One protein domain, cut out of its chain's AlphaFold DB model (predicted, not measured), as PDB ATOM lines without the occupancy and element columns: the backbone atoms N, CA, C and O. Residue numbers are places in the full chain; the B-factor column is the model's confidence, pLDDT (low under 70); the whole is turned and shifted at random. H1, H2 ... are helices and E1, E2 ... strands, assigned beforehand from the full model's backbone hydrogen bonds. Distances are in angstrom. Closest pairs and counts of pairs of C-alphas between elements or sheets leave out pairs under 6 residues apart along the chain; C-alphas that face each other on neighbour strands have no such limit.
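What this domain is: This is residues 484 to 611, 619 to 630 and 641 to 661 of the 962 residues of an uncharacterized protein of Candidatus Kentron sp. FM (UniProt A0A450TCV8). Two long helices, H1 and H4, cross near their midpoints as an X and make the core, and H7 packs across H4 at a steep tilt of 55 degrees, on the side of H4 away from H1. To one side of the cross lie H2, H3 and the small hairpin E1 and E2; to the other lie H5, H6 and the short parallel pair E3 and E4. The printed part has 161 residues, with seven named helices and four named strands in the order H1 H2 H3 E1 E2 H4 H5 E3 H6 E4 H7, and is mostly helix. It is compact, with a radius of gyration of the C-alphas of 15.7 A and spans of 46 by 40 by 28 A.

How they stand to each other: E1, residues 545 to 547, and E2, residues 552 to 555, form an antiparallel hairpin, with N 546 and O 554 2.8 A apart. Residues 509 to 510 pair antiparallel with residues 552 to 553 of E2. H1, residues 487 to 503, comes closest to E2 at the C-alphas of Ser 498 and Pro 555, 7.7 A. The hub is H4, residues 558 to 573; its residues 561 to 568 touch H1 about perpendicular, at 78 degrees, closest at the C-alphas of Cys 495 and Phe 564, 4.6 A. H7, residues 648 to 657, touches H4 at a steep tilt of 55 degrees, the same way, closest at the C-alphas of Glu 562 and Thr 650, 4.7 A. H1 and H7 are apart. H2, residues 511 to 522, touches H3, residues 529 to 541, about perpendicular, at 74 degrees, closest at the C-alphas of Asn 515 and Ala 536, 6.4 A. H5, residues 582 to 585, touches residues 487 to 492 of H1, closest at the C-alphas of Ala 488 and Ala 584, 4.5 A. H6, residues 603 to 607, only just touches H4, with 3 pairs of C-alphas within 8 A, the closest those of Glu 572 and Trp 603, 5.6 A. E3, residues 599 to 601, and E4, residues 622 to 625, are parallel, with N 623 and O 599 2.8 A apart. Every O i to N i+4 pair is within hydrogen-bond range in H1, H2, H4 and H6, against 7 of 9 in H3 and 5 of 6 in H7; H5 is too short for one.

Where its parts are: H1 begins at C-alpha 487 (220.871, 370.753, 243.873) and is 24.1 A long; H4 is 22.8 A, H3 19.4 A, H2 16.3 A and H7 14.8 A. H7 ends at C-alpha 657 (220.197, 353.418, 239.501).

The domain as a whole: The C-alphas of Ile 550 and Glu 597, the two farthest apart, are 47.5 A apart. The link from H5 to E3 is long. Cuts leave gaps of 10.0 A between C-alphas 611 and 619 and 13.3 A between C-alphas 630 and 641. The mean pLDDT of the printed part is 80.0; 28 residues are under 70, among them 527 to 531, 547 to 551 and 641 to 645.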
ATOM      1  N   PHE A 484     218.063 379.717 247.282       67.62
ATOM      2  CA  PHE A 484     218.411 379.441 248.683       67.62
ATOM      3  C   PHE A 484     218.708 377.956 248.909       67.62
ATOM      4  O   PHE A 484     219.262 377.595 249.950       67.62
ATOM      5  N   THR A 485     218.343 377.116 247.939       77.38
ATOM      6  CA  THR A 485     218.504 375.666 247.964       77.38
ATOM      7  C   THR A 485     219.600 375.216 247.006       77.38
ATOM      8  O   THR A 485     219.803 375.800 245.944       77.38
ATOM      9  N   SER A 486     220.324 374.174 247.397       84.50
ATOM     10  CA  SER A 486     221.296 373.501 246.534       84.50
ATOM     11  C   SER A 486     220.641 372.408 245.683       84.50
ATOM     12  O   SER A 486     219.508 372.000 245.961       84.50
ATOM     13  N   LEU A 487     221.350 371.887 244.673       85.50
ATOM     14  CA  LEU A 487     220.871 370.753 243.873       85.50
ATOM     15  C   LEU A 487     220.516 369.559 244.773       85.50
ATOM     16  O   LEU A 487     219.445 368.962 244.627       85.50
ATOM     17  N   ALA A 488     221.357 369.275 245.770       87.62
ATOM     18  CA  ALA A 488     221.121 368.216 246.740       87.62
ATOM     19  C   ALA A 488     219.858 368.457 247.592       87.62
ATOM     20  O   ALA A 488     219.128 367.506 247.872       87.62
ATOM     21  N   ASP A 489     219.561 369.706 247.982       86.88
ATOM     22  CA  ASP A 489     218.331 370.039 248.721       86.88
ATOM     23  C   ASP A 489     217.083 369.825 247.855       86.88
ATOM     24  O   ASP A 489     216.102 369.239 248.321       86.88
ATOM     25  N   LYS A 490     217.123 370.261 246.587       88.88
ATOM     26  CA  LYS A 490     216.026 370.061 245.627       88.88
ATOM     27  C   LYS A 490     215.786 368.569 245.385       88.88
ATOM     28  O   LYS A 490     214.650 368.108 245.493       88.88
ATOM     29  N   LEU A 491     216.851 367.805 245.128       90.75
ATOM     30  CA  LEU A 491     216.791 366.354 244.942       90.75
ATOM     31  C   LEU A 491     216.197 365.653 246.169       90.75
ATOM     32  O   LEU A 491     215.250 364.880 246.031       90.75
ATOM     33  N   TYR A 492     216.703 365.960 247.366       90.81
ATOM     34  CA  TYR A 492     216.195 365.403 248.618       90.81
ATOM     35  C   TYR A 492     214.706 365.695 248.807       90.81
ATOM     36  O   TYR A 492     213.929 364.779 249.075       90.81
ATOM     37  N   PHE A 493     214.288 366.945 248.599       89.94
ATOM     38  CA  PHE A 493     212.889 367.332 248.728       89.94
ATOM     39  C   PHE A 493     211.982 366.548 247.769       89.94
ATOM     40  O   PHE A 493     210.972 365.989 248.201       89.94
ATOM     41  N   PHE A 494     212.343 366.445 246.486       91.44
ATOM     42  CA  PHE A 494     211.538 365.698 245.513       91.44
ATOM     43  C   PHE A 494     211.523 364.195 245.774       91.44
ATOM     44  O   PHE A 494     210.478 363.565 245.587       91.44
ATOM     45  N   CYS A 495     212.627 363.628 246.261       92.06
ATOM     46  CA  CYS A 495     212.686 362.256 246.752       92.06
ATOM     47  C   CYS A 495     211.714 362.025 247.917       92.06
ATOM     48  O   CYS A 495     210.905 361.102 247.845       92.06
ATOM     49  N   GLU A 496     211.736 362.867 248.954       89.00
ATOM     50  CA  GLU A 496     210.857 362.719 250.122       89.00
ATOM     51  C   GLU A 496     209.373 362.917 249.775       89.00
ATOM     52  O   GLU A 496     208.529 362.132 250.210       89.00
ATOM     53  N   ILE A 497     209.047 363.912 248.947       89.69
ATOM     54  CA  ILE A 497     207.667 364.167 248.516       89.69
ATOM     55  C   ILE A 497     207.135 363.047 247.614       89.69
ATOM     56  O   ILE A 497     206.032 362.550 247.844       89.69
ATOM     57  N   SER A 498     207.901 362.611 246.608       91.25
ATOM     58  CA  SER A 498     207.471 361.511 245.727       91.25
ATOM     59  C   SER A 498     207.260 360.221 246.511       91.25
ATOM     60  O   SER A 498     206.309 359.479 246.271       91.25
ATOM     61  N   TRP A 499     208.128 359.980 247.490       87.44
ATOM     62  CA  TRP A 499     208.012 358.858 248.405       87.44
ATOM     63  C   TRP A 499     206.731 358.919 249.240       87.44
ATOM     64  O   TRP A 499     206.001 357.931 249.327       87.44
ATOM     65  N   GLU A 500     206.422 360.080 249.818       86.00
ATOM     66  CA  GLU A 500     205.205 360.286 250.603       86.00
ATOM     67  C   GLU A 500     203.931 360.109 249.769       86.00
ATOM     68  O   GLU A 500     202.983 359.477 250.245       86.00
ATOM     69  N   LEU A 501     203.915 360.619 248.532       86.75
ATOM     70  CA  LEU A 501     202.784 360.463 247.618       86.75
ATOM     71  C   LEU A 501     202.432 358.986 247.411       86.75
ATOM     72  O   LEU A 501     201.269 358.603 247.541       86.75
ATOM     73  N   PHE A 502     203.426 358.133 247.156       84.25
ATOM     74  CA  PHE A 502     203.177 356.703 246.973       84.25
ATOM     75  C   PHE A 502     202.841 355.985 248.277       84.25
ATOM     76  O   PHE A 502     201.885 355.208 248.313       84.25
ATOM     77  N   ASP A 503     203.565 356.273 249.361       79.31
ATOM     78  CA  ASP A 503     203.334 355.621 250.652       79.31
ATOM     79  C   ASP A 503     201.916 355.868 251.182       79.31
ATOM     80  O   ASP A 503     201.244 354.944 251.652       79.31
ATOM     81  N   LYS A 504     201.436 357.108 251.054       80.81
ATOM     82  CA  LYS A 504     200.101 357.521 251.500       80.81
ATOM     83  C   LYS A 504     199.025 357.381 250.421       80.81
ATOM     84  O   LYS A 504     197.867 357.677 250.702       80.81
ATOM     85  N   LYS A 505     199.381 356.910 249.218       78.12
ATOM     86  CA  LYS A 505     198.496 356.823 248.039       78.12
ATOM     87  C   LYS A 505     197.810 358.156 247.703       78.12
ATOM     88  O   LYS A 505     196.638 358.185 247.333       78.12
ATOM     89  N   LEU A 506     198.543 359.253 247.851       82.69
ATOM     90  CA  LEU A 506     198.094 360.591 247.494       82.69
ATOM     91  C   LEU A 506     198.395 360.856 246.015       82.69
ATOM     92  O   LEU A 506     199.434 360.447 245.498       82.69
ATOM     93  N   ALA A 507     197.490 361.559 245.336       76.31
ATOM     94  CA  ALA A 507     197.725 362.034 243.973       76.31
ATOM     95  C   ALA A 507     198.464 363.382 243.953       76.31
ATOM     96  O   ALA A 507     199.215 363.661 243.019       76.31
ATOM     97  N   SER A 508     198.244 364.208 244.978       82.75
ATOM     98  CA  SER A 508     198.687 365.597 245.062       82.75
ATOM     99  C   SER A 508     198.911 366.022 246.524       82.75
ATOM    100  O   SER A 508     198.503 365.315 247.448       82.75
ATOM    101  N   ILE A 509     199.579 367.160 246.738       82.94
ATOM    102  CA  ILE A 509     199.788 367.774 248.064       82.94
ATOM    103  C   ILE A 509     199.378 369.242 248.014       82.94
ATOM    104  O   ILE A 509     199.889 370.000 247.193       82.94
ATOM    105  N   HIS A 510     198.500 369.680 248.911       79.88
ATOM    106  CA  HIS A 510     198.079 371.079 248.968       79.88
ATOM    107  C   HIS A 510     199.231 372.020 249.382       79.88
ATOM    108  O   HIS A 510     200.086 371.661 250.190       79.88
ATOM    109  N   TYR A 511     199.267 373.254 248.868       73.25
ATOM    110  CA  TYR A 511     200.386 374.191 249.070       73.25
ATOM    111  C   TYR A 511     200.669 374.515 250.545       73.25
ATOM    112  O   TYR A 511     201.804 374.825 250.898       73.25
ATOM    113  N   THR A 512     199.651 374.449 251.406       73.31
ATOM    114  CA  THR A 512     199.820 374.632 252.855       73.31
ATOM    115  C   THR A 512     200.624 373.488 253.459       73.31
ATOM    116  O   THR A 512     201.564 373.723 254.210       73.31
ATOM    117  N   GLU A 513     200.315 372.255 253.056       80.50
ATOM    118  CA  GLU A 513     201.046 371.063 253.479       80.50
ATOM    119  C   GLU A 513     202.452 371.025 252.870       80.50
ATOM    120  O   GLU A 513     203.390 370.563 253.512       80.50
ATOM    121  N   PHE A 514     202.629 371.572 251.663       75.94
ATOM    122  CA  PHE A 514     203.938 371.719 251.022       75.94
ATOM    123  C   PHE A 514     204.893 372.565 251.882       75.94
ATOM    124  O   PHE A 514     206.033 372.164 252.119       75.94
ATOM    125  N   ASN A 515     204.411 373.691 252.424       78.12
ATOM    126  CA  ASN A 515     205.178 374.518 253.361       78.12
ATOM    127  C   ASN A 515     205.477 373.768 254.670       78.12
ATOM    128  O   ASN A 515     206.587 373.858 255.197       78.12
ATOM    129  N   ASP A 516     204.523 372.986 255.179       82.31
ATOM    130  CA  ASP A 516     204.734 372.164 256.374       82.31
ATOM    131  C   ASP A 516     205.774 371.060 256.147       82.31
ATOM    132  O   ASP A 516     206.541 370.741 257.057       82.31
ATOM    133  N   ARG A 517     205.874 370.513 254.930       84.44
ATOM    134  CA  ARG A 517     206.932 369.565 254.552       84.44
ATOM    135  C   ARG A 517     208.292 370.224 254.414       84.44
ATOM    136  O   ARG A 517     209.265 369.663 254.904       84.44
ATOM    137  N   ILE A 518     208.365 371.434 253.865       82.88
ATOM    138  CA  ILE A 518     209.603 372.229 253.880       82.88
ATOM    139  C   ILE A 518     210.062 372.453 255.327       82.88
ATOM    140  O   ILE A 518     211.209 372.156 255.658       82.88
ATOM    141  N   ARG A 519     209.149 372.858 256.223       81.19
ATOM    142  CA  ARG A 519     209.435 372.960 257.664       81.19
ATOM    143  C   ARG A 519     209.880 371.629 258.254       81.19
ATOM    144  O   ARG A 519     210.795 371.607 259.063       81.19
ATOM    145  N   GLN A 520     209.237 370.526 257.887       81.69
ATOM    146  CA  GLN A 520     209.558 369.206 258.424       81.69
ATOM    147  C   GLN A 520     210.934 368.712 257.968       81.69
ATOM    148  O   GLN A 520     211.645 368.098 258.763       81.69
ATOM    149  N   PHE A 521     211.296 368.928 256.705       80.88
ATOM    150  CA  PHE A 521     212.516 368.400 256.096       80.88
ATOM    151  C   PHE A 521     213.729 369.305 256.312       80.88
ATOM    152  O   PHE A 521     214.833 368.783 256.442       80.88
ATOM    153  N   PHE A 522     213.523 370.617 256.430       79.81
ATOM    154  CA  PHE A 522     214.590 371.616 256.533       79.81
ATOM    155  C   PHE A 522     214.512 372.469 257.809       79.81
ATOM    156  O   PHE A 522     215.101 373.546 257.863       79.81
ATOM    157  N   ARG A 523     213.811 371.993 258.852       73.56
ATOM    158  CA  ARG A 523     213.522 372.727 260.103       73.56
ATOM    159  C   ARG A 523     214.706 373.499 260.678       73.56
ATOM    160  O   ARG A 523     214.541 374.598 261.179       73.56
ATOM    161  N   GLU A 524     215.883 372.891 260.650       68.31
ATOM    162  CA  GLU A 524     217.090 373.406 261.306       68.31
ATOM    163  C   GLU A 524     217.831 374.443 260.455       68.31
ATOM    164  O   GLU A 524     218.684 375.166 260.964       68.31
ATOM    165  N   ARG A 525     217.493 374.531 259.163       70.25
ATOM    166  CA  ARG A 525     218.064 375.478 258.194       70.25
ATOM    167  C   ARG A 525     217.213 376.739 258.034       70.25
ATOM    168  O   ARG A 525     217.700 377.732 257.505       70.25
ATOM    169  N   ILE A 526     215.959 376.693 258.479       71.00
ATOM    170  CA  ILE A 526     214.980 377.778 258.374       71.00
ATOM    171  C   ILE A 526     215.037 378.594 259.670       71.00
ATOM    172  O   ILE A 526     214.724 378.071 260.739       71.00
ATOM    173  N   GLN A 527     215.471 379.857 259.587       65.12
ATOM    174  CA  GLN A 527     215.664 380.719 260.762       65.12
ATOM    175  C   GLN A 527     214.431 381.586 261.062       65.12
ATOM    176  O   GLN A 527     214.134 381.824 262.234       65.12
ATOM    177  N   ASP A 528     213.704 382.028 260.030       65.94
ATOM    178  CA  ASP A 528     212.478 382.841 260.122       65.94
ATOM    179  C   ASP A 528     211.357 382.232 259.245       65.94
ATOM    180  O   ASP A 528     211.622 381.598 258.223       65.94
ATOM    181  N   ASP A 529     210.087 382.456 259.598       64.38
ATOM    182  CA  ASP A 529     208.930 382.072 258.773       64.38
ATOM    183  C   ASP A 529     208.976 382.735 257.383       64.38
ATOM    184  O   ASP A 529     208.487 382.163 256.409       64.38
ATOM    185  N   ARG A 530     209.628 383.900 257.260       64.12
ATOM    186  CA  ARG A 530     209.877 384.555 255.963       64.12
ATOM    187  C   ARG A 530     210.781 383.743 255.036       64.12
ATOM    188  O   ARG A 530     210.625 383.848 253.824       64.12
ATOM    189  N   ASP A 531     211.683 382.916 255.568       68.56
ATOM    190  CA  ASP A 531     212.556 382.061 254.753       68.56
ATOM    191  C   ASP A 531     211.750 380.961 254.051       68.56
ATOM    192  O   ASP A 531     212.070 380.571 252.931       68.56
ATOM    193  N   ILE A 532     210.660 380.498 254.666       74.69
ATOM    194  CA  ILE A 532     209.818 379.422 254.126       74.69
ATOM    195  C   ILE A 532     209.190 379.836 252.805       74.69
ATOM    196  O   ILE A 532     209.134 379.027 251.882       74.69
ATOM    197  N   ASP A 533     208.756 381.088 252.688       70.44
ATOM    198  CA  ASP A 533     208.170 381.589 251.450       70.44
ATOM    199  C   ASP A 533     209.199 381.611 250.312       70.44
ATOM    200  O   ASP A 533     208.857 381.242 249.184       70.44
ATOM    201  N   TYR A 534     210.464 381.940 250.604       74.12
ATOM    202  CA  TYR A 534     211.562 381.874 249.634       74.12
ATOM    203  C   TYR A 534     211.913 380.432 249.248       74.12
ATOM    204  O   TYR A 534     212.029 380.139 248.059       74.12
ATOM    205  N   TRP A 535     212.020 379.520 250.219       78.19
ATOM    206  CA  TRP A 535     212.262 378.092 249.968       78.19
ATOM    207  C   TRP A 535     211.139 377.467 249.151       78.19
ATOM    208  O   TRP A 535     211.383 376.758 248.176       78.19
ATOM    209  N   ALA A 536     209.894 377.752 249.521       74.12
ATOM    210  CA  ALA A 536     208.739 377.288 248.785       74.12
ATOM    211  C   ALA A 536     208.755 377.875 247.376       74.12
ATOM    212  O   ALA A 536     208.509 377.158 246.415       74.12
ATOM    213  N   TRP A 537     209.032 379.167 247.207       72.06
ATOM    214  CA  TRP A 537     209.139 379.772 245.879       72.06
ATOM    215  C   TRP A 537     210.205 379.089 245.001       72.06
ATOM    216  O   TRP A 537     209.895 378.737 243.865       72.06
ATOM    217  N   ASP A 538     211.391 378.811 245.545       75.38
ATOM    218  CA  ASP A 538     212.504 378.129 244.860       75.38
ATOM    219  C   ASP A 538     212.143 376.676 244.475       75.38
ATOM    220  O   ASP A 538     212.197 376.279 243.311       75.38
ATOM    221  N   LEU A 539     211.624 375.890 245.425       78.56
ATOM    222  CA  LEU A 539     211.227 374.494 245.193       78.56
ATOM    223  C   LEU A 539     210.020 374.339 244.253       78.56
ATOM    224  O   LEU A 539     209.801 373.250 243.723       78.56
ATOM    225  N   ARG A 540     209.245 375.402 244.009       72.75
ATOM    226  CA  ARG A 540     208.039 375.371 243.159       72.75
ATOM    227  C   ARG A 540     208.302 375.804 241.708       72.75
ATOM    228  O   ARG A 540     207.432 375.591 240.867       72.75
ATOM    229  N   ARG A 541     209.465 376.388 241.380       68.69
ATOM    230  CA  ARG A 541     209.735 376.991 240.052       68.69
ATOM    231  C   ARG A 541     210.395 376.057 239.026       68.69
ATOM    232  O   ARG A 541     210.255 376.277 237.826       68.69
ATOM    233  N   ASN A 542     211.041 374.985 239.466       68.75
ATOM    234  CA  ASN A 542     211.807 374.060 238.612       68.75
ATOM    235  C   ASN A 542     210.966 373.220 237.621       68.75
ATOM    236  O   ASN A 542     211.514 372.666 236.666       68.75
ATOM    237  N   GLY A 543     209.646 373.126 237.816       69.25
ATOM    238  CA  GLY A 543     208.748 372.372 236.935       69.25
ATOM    239  C   GLY A 543     208.726 370.856 237.166       69.25
ATOM    240  O   GLY A 543     208.128 370.153 236.358       69.25
ATOM    241  N   MET A 544     209.327 370.343 238.251       82.12
ATOM    242  CA  MET A 544     209.212 368.926 238.650       82.12
ATOM    243  C   MET A 544     207.831 368.609 239.218       82.12
ATOM    244  O   MET A 544     207.281 367.533 238.985       82.12
ATOM    245  N   PHE A 545     207.283 369.560 239.971       79.75
ATOM    246  CA  PHE A 545     205.933 369.525 240.505       79.75
ATOM    247  C   PHE A 545     205.158 370.723 239.985       79.75
ATOM    248  O   PHE A 545     205.672 371.834 239.868       79.75
ATOM    249  N   ILE A 546     203.899 370.471 239.674       72.50
ATOM    250  CA  ILE A 546     203.003 371.391 239.010       72.50
ATOM    251  C   ILE A 546     201.854 371.673 239.955       72.50
ATOM    252  O   ILE A 546     201.223 370.761 240.482       72.50
ATOM    253  N   ARG A 547     201.566 372.956 240.141       69.81
ATOM    254  CA  ARG A 547     200.424 373.406 240.920       69.81
ATOM    255  C   ARG A 547     199.164 373.423 240.062       69.81
ATOM    256  O   ARG A 547     199.157 374.098 239.033       69.81
ATOM    257  N   ASN A 548     198.094 372.789 240.524       60.47
ATOM    258  CA  ASN A 548     196.738 373.030 240.043       60.47
ATOM    259  C   ASN A 548     196.116 374.259 240.738       60.47
ATOM    260  O   ASN A 548     196.660 374.855 241.670       60.47
ATOM    261  N   GLU A 549     194.950 374.664 240.275       47.28
ATOM    262  CA  GLU A 549     194.352 375.946 240.653       47.28
ATOM    263  C   GLU A 549     193.818 375.979 242.077       47.28
ATOM    264  O   GLU A 549     193.908 376.996 242.764       47.28
ATOM    265  N   ILE A 550     193.375 374.822 242.565       52.69
ATOM    266  CA  ILE A 550     192.968 374.636 243.957       52.69
ATOM    267  C   ILE A 550     194.164 374.595 244.919       52.69
ATOM    268  O   ILE A 550     193.973 374.484 246.123       52.69
ATOM    269  N   GLY A 551     195.394 374.754 244.419       63.78
ATOM    270  CA  GLY A 551     196.581 374.865 245.256       63.78
ATOM    271  C   GLY A 551     197.305 373.557 245.516       63.78
ATOM    272  O   GLY A 551     198.219 373.550 246.332       63.78
ATOM    273  N   GLU A 552     196.946 372.473 244.844       72.94
ATOM    274  CA  GLU A 552     197.612 371.187 244.993       72.94
ATOM    275  C   GLU A 552     198.764 371.020 244.006       72.94
ATOM    276  O   GLU A 552     198.657 371.330 242.824       72.94
ATOM    277  N   TYR A 553     199.872 370.492 244.506       79.31
ATOM    278  CA  TYR A 553     201.060 370.141 243.754       79.31
ATOM    279  C   TYR A 553     201.018 368.663 243.385       79.31
ATOM    280  O   TYR A 553     200.937 367.800 244.259       79.31
ATOM    281  N   THR A 554     201.113 368.372 242.092       80.88
ATOM    282  CA  THR A 554     201.256 367.025 241.532       80.88
ATOM    283  C   THR A 554     202.605 366.893 240.826       80.88
ATOM    284  O   THR A 554     203.142 367.893 240.347       80.88
ATOM    285  N   PRO A 555     203.188 365.688 240.730       85.31
ATOM    286  CA  PRO A 555     204.353 365.472 239.879       85.31
ATOM    287  C   PRO A 555     204.033 365.840 238.426       85.31
ATOM    288  O   PRO A 555     202.953 365.517 237.929       85.31
ATOM    289  N   ALA A 556     204.981 366.458 237.720       77.75
ATOM    290  CA  ALA A 556     204.786 366.870 236.331       77.75
ATOM    291  C   ALA A 556     204.500 365.703 235.382       77.75
ATOM    292  O   ALA A 556     203.718 365.805 234.432       77.75
ATOM    293  N   HIS A 557     205.108 364.567 235.701       80.81
ATOM    294  CA  HIS A 557     204.806 363.277 235.125       80.81
ATOM    295  C   HIS A 557     204.928 362.207 236.208       80.81
ATOM    296  O   HIS A 557     205.780 362.309 237.095       80.81
ATOM    297  N   ARG A 558     204.130 361.140 236.117       81.88
ATOM    298  CA  ARG A 558     204.186 360.026 237.074       81.88
ATOM    299  C   ARG A 558     205.582 359.397 237.138       81.88
ATOM    300  O   ARG A 558     206.067 359.114 238.229       81.88
ATOM    301  N   SER A 559     206.250 359.257 235.992       83.12
ATOM    302  CA  SER A 559     207.602 358.685 235.916       83.12
ATOM    303  C   SER A 559     208.653 359.494 236.675       83.12
ATOM    304  O   SER A 559     209.615 358.902 237.150       83.12
ATOM    305  N   LEU A 560     208.479 360.814 236.836       86.00
ATOM    306  CA  LEU A 560     209.391 361.617 237.658       86.00
ATOM    307  C   LEU A 560     209.272 361.233 239.131       86.00
ATOM    308  O   LEU A 560     210.282 360.987 239.782       86.00
ATOM    309  N   ALA A 561     208.046 361.119 239.648       89.19
ATOM    310  CA  ALA A 561     207.843 360.665 241.020       89.19
ATOM    311  C   ALA A 561     208.381 359.240 241.220       89.19
ATOM    312  O   ALA A 561     209.060 358.967 242.210       89.19
ATOM    313  N   GLU A 562     208.135 358.342 240.261       88.44
ATOM    314  CA  GLU A 562     208.653 356.968 240.287       88.44
ATOM    315  C   GLU A 562     210.187 356.933 240.298       88.44
ATOM    316  O   GLU A 562     210.759 356.152 241.060       88.44
ATOM    317  N   PHE A 563     210.839 357.801 239.519       90.94
ATOM    318  CA  PHE A 563     212.291 357.979 239.486       90.94
ATOM    319  C   PHE A 563     212.843 358.522 240.813       90.94
ATOM    320  O   PHE A 563     213.760 357.931 241.379       90.94
ATOM    321  N   PHE A 564     212.267 359.595 241.361       92.94
ATOM    322  CA  PHE A 564     212.712 360.172 242.635       92.94
ATOM    323  C   PHE A 564     212.543 359.191 243.802       92.94
ATOM    324  O   PHE A 564     213.431 359.070 244.649       92.94
ATOM    325  N   ALA A 565     211.437 358.439 243.830       91.56
ATOM    326  CA  ALA A 565     211.238 357.378 244.812       91.56
ATOM    327  C   ALA A 565     212.271 356.248 244.650       91.56
ATOM    328  O   ALA A 565     212.781 355.742 245.650       91.56
ATOM    329  N   ALA A 566     212.623 355.882 243.412       91.69
ATOM    330  CA  ALA A 566     213.640 354.870 243.127       91.69
ATOM    331  C   ALA A 566     215.036 355.314 243.580       91.69
ATOM    332  O   ALA A 566     215.763 354.535 244.191       91.69
ATOM    333  N   TYR A 567     215.386 356.577 243.338       93.62
ATOM    334  CA  TYR A 567     216.658 357.156 243.759       93.62
ATOM    335  C   TYR A 567     216.843 357.070 245.273       93.62
ATOM    336  O   TYR A 567     217.846 356.534 245.747       93.62
ATOM    337  N   LYS A 568     215.831 357.503 246.032       91.62
ATOM    338  CA  LYS A 568     215.820 357.358 247.490       91.62
ATOM    339  C   LYS A 568     215.938 355.894 247.913       91.62
ATOM    340  O   LYS A 568     216.777 355.575 248.748       91.62
ATOM    341  N   PHE A 569     215.143 355.006 247.313       89.62
ATOM    342  CA  PHE A 569     215.128 353.579 247.648       89.62
ATOM    343  C   PHE A 569     216.519 352.937 247.559       89.62
ATOM    344  O   PHE A 569     216.974 352.267 248.486       89.62
ATOM    345  N   VAL A 570     217.209 353.164 246.442       91.81
ATOM    346  CA  VAL A 570     218.537 352.601 246.167       91.81
ATOM    347  C   VAL A 570     219.601 353.235 247.075       91.81
ATOM    348  O   VAL A 570     220.493 352.534 247.567       91.81
ATOM    349  N   ALA A 571     219.485 354.538 247.354       91.38
ATOM    350  CA  ALA A 571     220.366 355.241 248.281       91.38
ATOM    351  C   ALA A 571     220.217 354.737 249.729       91.38
ATOM    352  O   ALA A 571     221.224 354.460 250.377       91.38
ATOM    353  N   GLU A 572     218.993 354.532 250.224       89.12
ATOM    354  CA  GLU A 572     218.731 354.008 251.576       89.12
ATOM    355  C   GLU A 572     219.187 352.549 251.759       89.12
ATOM    356  O   GLU A 572     219.552 352.147 252.866       89.12
ATOM    357  N   LEU A 573     219.203 351.752 250.683       88.12
ATOM    358  CA  LEU A 573     219.823 350.419 250.665       88.12
ATOM    359  C   LEU A 573     221.360 350.493 250.625       88.12
ATOM    360  O   LEU A 573     222.045 349.532 250.993       88.12
ATOM    361  N   GLY A 574     221.912 351.642 250.234       90.31
ATOM    362  CA  GLY A 574     223.341 351.891 250.109       90.31
ATOM    363  C   GLY A 574     223.971 351.152 248.931       90.31
ATOM    364  O   GLY A 574     225.068 350.612 249.076       90.31
ATOM    365  N   VAL A 575     223.248 351.056 247.815       93.00
ATOM    366  CA  VAL A 575     223.693 350.380 246.580       93.00
ATOM    367  C   VAL A 575     223.604 351.294 245.351       93.00
ATOM    368  O   VAL A 575     223.646 350.817 244.219       93.00
ATOM    369  N   LEU A 576     223.478 352.607 245.572       92.25
ATOM    370  CA  LEU A 576     223.437 353.624 244.517       92.25
ATOM    371  C   LEU A 576     224.756 353.636 243.741       92.25
ATOM    372  O   LEU A 576     225.825 353.620 244.354       92.25
ATOM    373  N   ALA A 577     224.672 353.649 242.411       90.00
ATOM    374  CA  ALA A 577     225.855 353.659 241.565       90.00
ATOM    375  C   ALA A 577     226.641 354.982 241.715       90.00
ATOM    376  O   ALA A 577     226.017 356.038 241.881       90.00
ATOM    377  N   PRO A 578     227.990 354.954 241.696       85.94
ATOM    378  CA  PRO A 578     228.821 356.137 241.918       85.94
ATOM    379  C   PRO A 578     228.513 357.330 241.005       85.94
ATOM    380  O   PRO A 578     228.559 358.473 241.460       85.94
ATOM    381  N   GLU A 579     228.161 357.071 239.748       83.25
ATOM    382  CA  GLU A 579     227.802 358.067 238.735       83.25
ATOM    383  C   GLU A 579     226.579 358.907 239.130       83.25
ATOM    384  O   GLU A 579     226.495 360.083 238.783       83.25
ATOM    385  N   PHE A 580     225.671 358.357 239.940       88.19
ATOM    386  CA  PHE A 580     224.472 359.065 240.381       88.19
ATOM    387  C   PHE A 580     224.692 359.900 241.646       88.19
ATOM    388  O   PHE A 580     223.838 360.710 241.995       88.19
ATOM    389  N   ILE A 581     225.837 359.767 242.324       87.69
ATOM    390  CA  ILE A 581     226.112 360.451 243.599       87.69
ATOM    391  C   ILE A 581     226.320 361.961 243.414       87.69
ATOM    392  O   ILE A 581     226.058 362.718 244.352       87.69
ATOM    393  N   GLY A 582     226.761 362.408 242.229       84.69
ATOM    394  CA  GLY A 582     227.125 363.803 241.942       84.69
ATOM    395  C   GLY A 582     226.076 364.808 242.419       84.69
ATOM    396  O   GLY A 582     226.368 365.647 243.271       84.69
ATOM    397  N   ALA A 583     224.822 364.617 242.007       82.81
ATOM    398  CA  ALA A 583     223.713 365.490 242.388       82.81
ATOM    399  C   ALA A 583     223.460 365.587 243.904       82.81
ATOM    400  O   ALA A 583     223.028 366.622 244.403       82.81
ATOM    401  N   ALA A 584     223.742 364.526 244.667       85.69
ATOM    402  CA  ALA A 584     223.604 364.539 246.123       85.69
ATOM    403  C   ALA A 584     224.798 365.210 246.835       85.69
ATOM    404  O   ALA A 584     224.668 365.634 247.987       85.69
ATOM    405  N   ARG A 585     225.966 365.315 246.185       85.50
ATOM    406  CA  ARG A 585     227.150 366.007 246.733       85.50
ATOM    407  C   ARG A 585     227.030 367.521 246.665       85.50
ATOM    408  O   ARG A 585     227.597 368.197 247.518       85.50
ATOM    409  N   GLU A 586     226.298 368.040 245.686       81.50
ATOM    410  CA  GLU A 586     226.143 369.474 245.450       81.50
ATOM    411  C   GLU A 586     225.265 370.148 246.510       81.50
ATOM    412  O   GLU A 586     224.099 370.471 246.283       81.50
ATOM    413  N   ARG A 587     225.845 370.351 247.697       77.81
ATOM    414  CA  ARG A 587     225.294 371.178 248.773       77.81
ATOM    415  C   ARG A 587     225.904 372.576 248.753       77.81
ATOM    416  O   ARG A 587     226.914 372.836 248.101       77.81
ATOM    417  N   LEU A 588     225.316 373.496 249.515       65.44
ATOM    418  CA  LEU A 588     225.883 374.832 249.698       65.44
ATOM    419  C   LEU A 588     227.287 374.734 250.323       65.44
ATOM    420  O   LEU A 588     227.443 374.120 251.375       65.44
ATOM    421  N   ARG A 589     228.291 375.421 249.750       60.69
ATOM    422  CA  ARG A 589     229.697 375.407 250.234       60.69
ATOM    423  C   ARG A 589     229.868 375.727 251.720       60.69
ATOM    424  O   ARG A 589     230.817 375.294 252.345       60.69
ATOM    425  N   ARG A 590     228.950 376.498 252.308       63.56
ATOM    426  CA  ARG A 590     228.976 376.811 253.745       63.56
ATOM    427  C   ARG A 590     228.675 375.602 254.641       63.56
ATOM    428  O   ARG A 590     228.956 375.677 255.829       63.56
ATOM    429  N   GLU A 591     228.088 374.540 254.094       71.31
ATOM    430  CA  GLU A 591     227.651 373.336 254.811       71.31
ATOM    431  C   GLU A 591     228.626 372.164 254.679       71.31
ATOM    432  O   GLU A 591     228.517 371.217 255.458       71.31
ATOM    433  N   ILE A 592     229.553 372.219 253.716       77.19
ATOM    434  CA  ILE A 592     230.552 371.175 253.473       77.19
ATOM    435  C   ILE A 592     231.947 371.711 253.785       77.19
ATOM    436  O   ILE A 592     232.280 372.843 253.446       77.19
ATOM    437  N   ASP A 593     232.734 370.885 254.459       80.75
ATOM    438  CA  ASP A 593     234.149 371.100 254.722       80.75
ATOM    439  C   ASP A 593     234.953 370.344 253.661       80.75
ATOM    440  O   ASP A 593     235.226 369.150 253.814       80.75
ATOM    441  N   ASP A 594     235.278 371.022 252.558       79.88
ATOM    442  CA  ASP A 594     236.019 370.435 251.433       79.88
ATOM    443  C   ASP A 594     237.454 370.011 251.818       79.88
ATOM    444  O   ASP A 594     238.079 369.244 251.084       79.88
ATOM    445  N   ASP A 595     237.964 370.449 252.978       82.12
ATOM    446  CA  ASP A 595     239.274 370.043 253.500       82.12
ATOM    447  C   ASP A 595     239.228 368.667 254.204       82.12
ATOM    448  O   ASP A 595     240.273 368.077 254.502       82.12
ATOM    449  N   GLN A 596     238.034 368.118 254.470       83.88
ATOM    450  CA  GLN A 596     237.869 366.771 255.024       83.88
ATOM    451  C   GLN A 596     237.770 365.696 253.937       83.88
ATOM    452  O   GLN A 596     237.124 365.864 252.907       83.88
ATOM    453  N   GLU A 597     238.327 364.513 254.222       86.50
ATOM    454  CA  GLU A 597     238.152 363.356 253.343       86.50
ATOM    455  C   GLU A 597     236.668 362.952 253.219       86.50
ATOM    456  O   GLU A 597     235.958 362.921 254.235       86.50
ATOM    457  N   PRO A 598     236.197 362.572 252.011       88.88
ATOM    458  CA  PRO A 598     234.823 362.135 251.808       88.88
ATOM    459  C   PRO A 598     234.431 360.947 252.700       88.88
ATOM    460  O   PRO A 598     235.126 359.926 252.752       88.88
ATOM    461  N   LYS A 599     233.271 361.038 253.362       91.44
ATOM    462  CA  LYS A 599     232.763 360.038 254.320       91.44
ATOM    463  C   LYS A 599     231.522 359.312 253.815       91.44
ATOM    464  O   LYS A 599     230.780 359.793 252.965       91.44
ATOM    465  N   VAL A 600     231.292 358.128 254.371       90.69
ATOM    466  CA  VAL A 600     230.083 357.337 254.129       90.69
ATOM    467  C   VAL A 600     228.963 357.840 255.032       90.69
ATOM    468  O   VAL A 600     229.168 357.983 256.238       90.69
ATOM    469  N   TYR A 601     227.776 358.057 254.470       90.12
ATOM    470  CA  TYR A 601     226.601 358.506 255.220       90.12
ATOM    471  C   TYR A 601     225.389 357.622 254.938       90.12
ATOM    472  O   TYR A 601     225.318 356.968 253.905       90.12
ATOM    473  N   THR A 602     224.408 357.606 255.836       89.25
ATOM    474  CA  THR A 602     223.059 357.138 255.475       89.25
ATOM    475  C   THR A 602     222.280 358.303 254.869       89.25
ATOM    476  O   THR A 602     222.627 359.461 255.122       89.25
ATOM    477  N   TRP A 603     221.245 358.020 254.074       88.56
ATOM    478  CA  TRP A 603     220.397 359.051 253.459       88.56
ATOM    479  C   TRP A 603     219.895 360.061 254.501       88.56
ATOM    480  O   TRP A 603     220.117 361.268 254.384       88.56
ATOM    481  N   SER A 604     219.322 359.546 255.587       83.62
ATOM    482  CA  SER A 604     218.746 360.324 256.681       83.62
ATOM    483  C   SER A 604     219.794 361.174 257.392       83.62
ATOM    484  O   SER A 604     219.571 362.363 257.581       83.62
ATOM    485  N   ASN A 605     220.951 360.597 257.742       83.25
ATOM    486  CA  ASN A 605     222.002 361.314 258.473       83.25
ATOM    487  C   ASN A 605     222.723 362.354 257.614       83.25
ATOM    488  O   ASN A 605     223.255 363.323 258.154       83.25
ATOM    489  N   TYR A 606     222.784 362.148 256.297       86.12
ATOM    490  CA  TYR A 606     223.364 363.130 255.394       86.12
ATOM    491  C   TYR A 606     222.455 364.355 255.289       86.12
ATOM    492  O   TYR A 606     222.903 365.473 255.536       86.12
ATOM    493  N   PHE A 607     221.171 364.170 254.971       82.50
ATOM    494  CA  PHE A 607     220.260 365.295 254.755       82.50
ATOM    495  C   PHE A 607     219.756 365.936 256.052       82.50
ATOM    496  O   PHE A 607     219.596 367.157 256.082       82.50
ATOM    497  N   VAL A 608     219.590 365.152 257.125       77.06
ATOM    498  CA  VAL A 608     219.161 365.600 258.461       77.06
ATOM    499  C   VAL A 608     220.106 365.030 259.534       77.06
ATOM    500  O   VAL A 608     219.822 363.990 260.133       77.06
ATOM    501  N   PRO A 609     221.265 365.672 259.771       65.69
ATOM    502  CA  PRO A 609     222.244 365.190 260.738       65.69
ATOM    503  C   PRO A 609     221.708 365.266 262.179       65.69
ATOM    504  O   PRO A 609     221.136 366.286 262.553       65.69
ATOM    505  N   PRO A 610     221.959 364.265 263.043       57.06
ATOM    506  CA  PRO A 610     221.540 364.302 264.453       57.06
ATOM    507  C   PRO A 610     222.176 365.457 265.264       57.06
ATOM    508  O   PRO A 610     221.591 365.924 266.236       57.06
ATOM    509  N   ASP A 611     223.355 365.924 264.827       56.22
ATOM    510  CA  ASP A 611     224.137 367.125 265.215       56.22
ATOM    511  C   ASP A 611     223.548 368.519 264.918       56.22
ATOM    512  O   ASP A 611     224.247 369.524 265.069       56.22
ATOM    513  N   LEU A 619     229.808 369.502 257.305       82.44
ATOM    514  CA  LEU A 619     229.841 368.069 257.010       82.44
ATOM    515  C   LEU A 619     231.020 367.744 256.090       82.44
ATOM    516  O   LEU A 619     231.365 368.540 255.226       82.44
ATOM    517  N   ALA A 620     231.607 366.555 256.222       85.69
ATOM    518  CA  ALA A 620     232.547 366.084 255.210       85.69
ATOM    519  C   ALA A 620     231.795 365.762 253.902       85.69
ATOM    520  O   ALA A 620     230.614 365.389 253.960       85.69
ATOM    521  N   PRO A 621     232.456 365.834 252.735       87.38
ATOM    522  CA  PRO A 621     231.845 365.476 251.462       87.38
ATOM    523  C   PRO A 621     231.284 364.047 251.474       87.38
ATOM    524  O   PRO A 621     231.848 363.134 252.085       87.38
ATOM    525  N   LEU A 622     230.169 363.820 250.779       89.81
ATOM    526  CA  LEU A 622     229.579 362.486 250.655       89.81
ATOM    527  C   LEU A 622     230.450 361.600 249.763       89.81
ATOM    528  O   LEU A 622     230.582 361.865 248.573       89.81
ATOM    529  N   ARG A 623     230.988 360.499 250.287       90.69
ATOM    530  CA  ARG A 623     231.639 359.467 249.470       90.69
ATOM    531  C   ARG A 623     230.604 358.594 248.777       90.69
ATOM    532  O   ARG A 623     230.580 358.543 247.554       90.69
ATOM    533  N   GLU A 624     229.761 357.946 249.574       91.25
ATOM    534  CA  GLU A 624     228.721 357.004 249.158       91.25
ATOM    535  C   GLU A 624     227.640 356.897 250.237       91.25
ATOM    536  O   GLU A 624     227.883 357.223 251.408       91.25
ATOM    537  N   PHE A 625     226.460 356.411 249.850       92.06
ATOM    538  CA  PHE A 625     225.415 356.071 250.805       92.06
ATOM    539  C   PHE A 625     225.597 354.649 251.347       92.06
ATOM    540  O   PHE A 625     225.885 353.708 250.609       92.06
ATOM    541  N   THR A 626     225.376 354.474 252.647       90.88
ATOM    542  CA  THR A 626     225.272 353.163 253.289       90.88
ATOM    543  C   THR A 626     223.855 352.887 253.769       90.88
ATOM    544  O   THR A 626     223.016 353.781 253.838       90.88
ATOM    545  N   THR A 627     223.604 351.621 254.088       87.75
ATOM    546  CA  THR A 627     222.281 351.136 254.460       87.75
ATOM    547  C   THR A 627     221.789 351.815 255.732       87.75
ATOM    548  O   THR A 627     222.533 351.929 256.710       87.75
ATOM    549  N   GLU A 628     220.523 352.226 255.735       83.81
ATOM    550  CA  GLU A 628     219.883 352.790 256.922       83.81
ATOM    551  C   GLU A 628     219.892 351.802 258.107       83.81
ATOM    552  O   GLU A 628     219.659 350.598 257.928       83.81
ATOM    553  N   PRO A 629     220.148 352.275 259.342       71.12
ATOM    554  CA  PRO A 629     220.233 351.416 260.509       71.12
ATOM    555  C   PRO A 629     218.849 350.910 260.931       71.12
ATOM    556  O   PRO A 629     217.805 351.524 260.694       71.12
ATOM    557  N   ARG A 630     218.843 349.776 261.637       59.06
ATOM    558  CA  ARG A 630     217.643 349.158 262.215       59.06
ATOM    559  C   ARG A 630     216.950 350.125 263.187       59.06
ATOM    560  O   ARG A 630     217.525 350.485 264.211       59.06
ATOM    561  N   VAL A 641     209.709 352.526 253.722       52.78
ATOM    562  CA  VAL A 641     208.405 352.110 253.179       52.78
ATOM    563  C   VAL A 641     208.439 350.674 252.666       52.78
ATOM    564  O   VAL A 641     209.465 350.146 252.228       52.78
ATOM    565  N   MET A 642     207.274 350.029 252.732       57.28
ATOM    566  CA  MET A 642     207.055 348.725 252.123       57.28
ATOM    567  C   MET A 642     207.184 348.831 250.604       57.28
ATOM    568  O   MET A 642     206.427 349.580 249.991       57.28
ATOM    569  N   SER A 643     208.056 348.031 249.980       56.19
ATOM    570  CA  SER A 643     208.171 347.940 248.513       56.19
ATOM    571  C   SER A 643     206.815 347.787 247.809       56.19
ATOM    572  O   SER A 643     206.606 348.311 246.723       56.19
ATOM    573  N   GLN A 644     205.854 347.143 248.473       58.41
ATOM    574  CA  GLN A 644     204.485 346.920 248.001       58.41
ATOM    575  C   GLN A 644     203.642 348.198 247.814       58.41
ATOM    576  O   GLN A 644     202.580 348.134 247.196       58.41
ATOM    577  N   ARG A 645     204.065 349.337 248.376       67.00
ATOM    578  CA  ARG A 645     203.407 350.646 248.205       67.00
ATOM    579  C   ARG A 645     204.012 351.466 247.067       67.00
ATOM    580  O   ARG A 645     203.396 352.438 246.642       67.00
ATOM    581  N   LEU A 646     205.184 351.072 246.567       74.62
ATOM    582  CA  LEU A 646     205.829 351.736 245.444       74.62
ATOM    583  C   LEU A 646     205.279 351.197 244.112       74.62
ATOM    584  O   LEU A 646     204.997 350.000 243.997       74.62
ATOM    585  N   PRO A 647     205.123 352.051 243.087       75.81
ATOM    586  CA  PRO A 647     204.763 351.609 241.745       75.81
ATOM    587  C   PRO A 647     205.772 350.620 241.149       75.81
ATOM    588  O   PRO A 647     206.961 350.648 241.454       75.81
ATOM    589  N   LYS A 648     205.306 349.788 240.214       69.12
ATOM    590  CA  LYS A 648     206.130 348.796 239.494       69.12
ATOM    591  C   LYS A 648     207.367 349.438 238.856       69.12
ATOM    592  O   LYS A 648     208.482 348.954 239.026       69.12
ATOM    593  N   ASN A 649     207.163 350.570 238.186       76.00
ATOM    594  CA  ASN A 649     208.203 351.293 237.459       76.00
ATOM    595  C   ASN A 649     209.304 351.824 238.379       76.00
ATOM    596  O   ASN A 649     210.442 351.958 237.942       76.00
ATOM    597  N   THR A 650     209.007 352.067 239.661       84.00
ATOM    598  CA  THR A 650     210.015 352.466 240.651       84.00
ATOM    599  C   THR A 650     211.106 351.407 240.782       84.00
ATOM    600  O   THR A 650     212.277 351.759 240.853       84.00
ATOM    601  N   PHE A 651     210.771 350.113 240.730       81.25
ATOM    602  CA  PHE A 651     211.779 349.046 240.778       81.25
ATOM    603  C   PHE A 651     212.588 348.941 239.487       81.25
ATOM    604  O   PHE A 651     213.773 348.636 239.539       81.25
ATOM    605  N   ILE A 652     211.981 349.255 238.341       78.50
ATOM    606  CA  ILE A 652     212.683 349.303 237.051       78.50
ATOM    607  C   ILE A 652     213.681 350.467 237.025       78.50
ATOM    608  O   ILE A 652     214.807 350.308 236.568       78.50
ATOM    609  N   PHE A 653     213.307 351.634 237.556       85.69
ATOM    610  CA  PHE A 653     214.258 352.731 237.730       85.69
ATOM    611  C   PHE A 653     215.327 352.385 238.773       85.69
ATOM    612  O   PHE A 653     216.502 352.673 238.563       85.69
ATOM    613  N   ALA A 654     214.956 351.706 239.864       88.44
ATOM    614  CA  ALA A 654     215.888 351.318 240.919       88.44
ATOM    615  C   ALA A 654     216.991 350.373 240.415       88.44
ATOM    616  O   ALA A 654     218.149 350.535 240.787       88.44
ATOM    617  N   THR A 655     216.670 349.415 239.541       84.69
ATOM    618  CA  THR A 655     217.678 348.510 238.961       84.69
ATOM    619  C   THR A 655     218.636 349.221 238.009       84.69
ATOM    620  O   THR A 655     219.782 348.793 237.877       84.69
ATOM    621  N   GLY A 656     218.203 350.303 237.356       83.00
ATOM    622  CA  GLY A 656     219.088 351.157 236.559       83.00
ATOM    623  C   GLY A 656     219.948 352.104 237.404       83.00
ATOM    624  O   GLY A 656     221.071 352.391 237.015       83.00
ATOM    625  N   LEU A 657     219.463 352.540 238.573       88.81
ATOM    626  CA  LEU A 657     220.197 353.418 239.501       88.81
ATOM    627  C   LEU A 657     221.220 352.677 240.381       88.81
ATOM    628  O   LEU A 657     222.077 353.293 241.017       88.81
ATOM    629  N   MET A 658     221.101 351.357 240.485       89.12
ATOM    630  CA  MET A 658     221.957 350.529 241.328       89.12
ATOM    631  C   MET A 658     223.306 350.239 240.658       89.12
ATOM    632  O   MET A 658     223.365 349.955 239.461       89.12
ATOM    633  N   SER A 659     224.384 350.211 241.451       86.94
ATOM    634  CA  SER A 659     225.691 349.741 240.978       86.94
ATOM    635  C   SER A 659     225.603 348.304 240.455       86.94
ATOM    636  O   SER A 659     225.074 347.409 241.119       86.94
ATOM    637  N   ARG A 660     226.160 348.075 239.262       82.38
ATOM    638  CA  ARG A 660     226.254 346.744 238.637       82.38
ATOM    639  C   ARG A 660     227.432 345.924 239.162       82.38
ATOM    640  O   ARG A 660     227.579 344.755 238.800       82.38
ATOM    641  N   GLU A 661     228.270 346.505 240.018       87.38
ATOM    642  CA  GLU A 661     229.356 345.774 240.651       87.38
ATOM    643  C   GLU A 661     228.823 344.701 241.596       87.38
ATOM    644  O   GLU A 661     227.869 344.896 242.353       87.38
TER     645      GLU A 661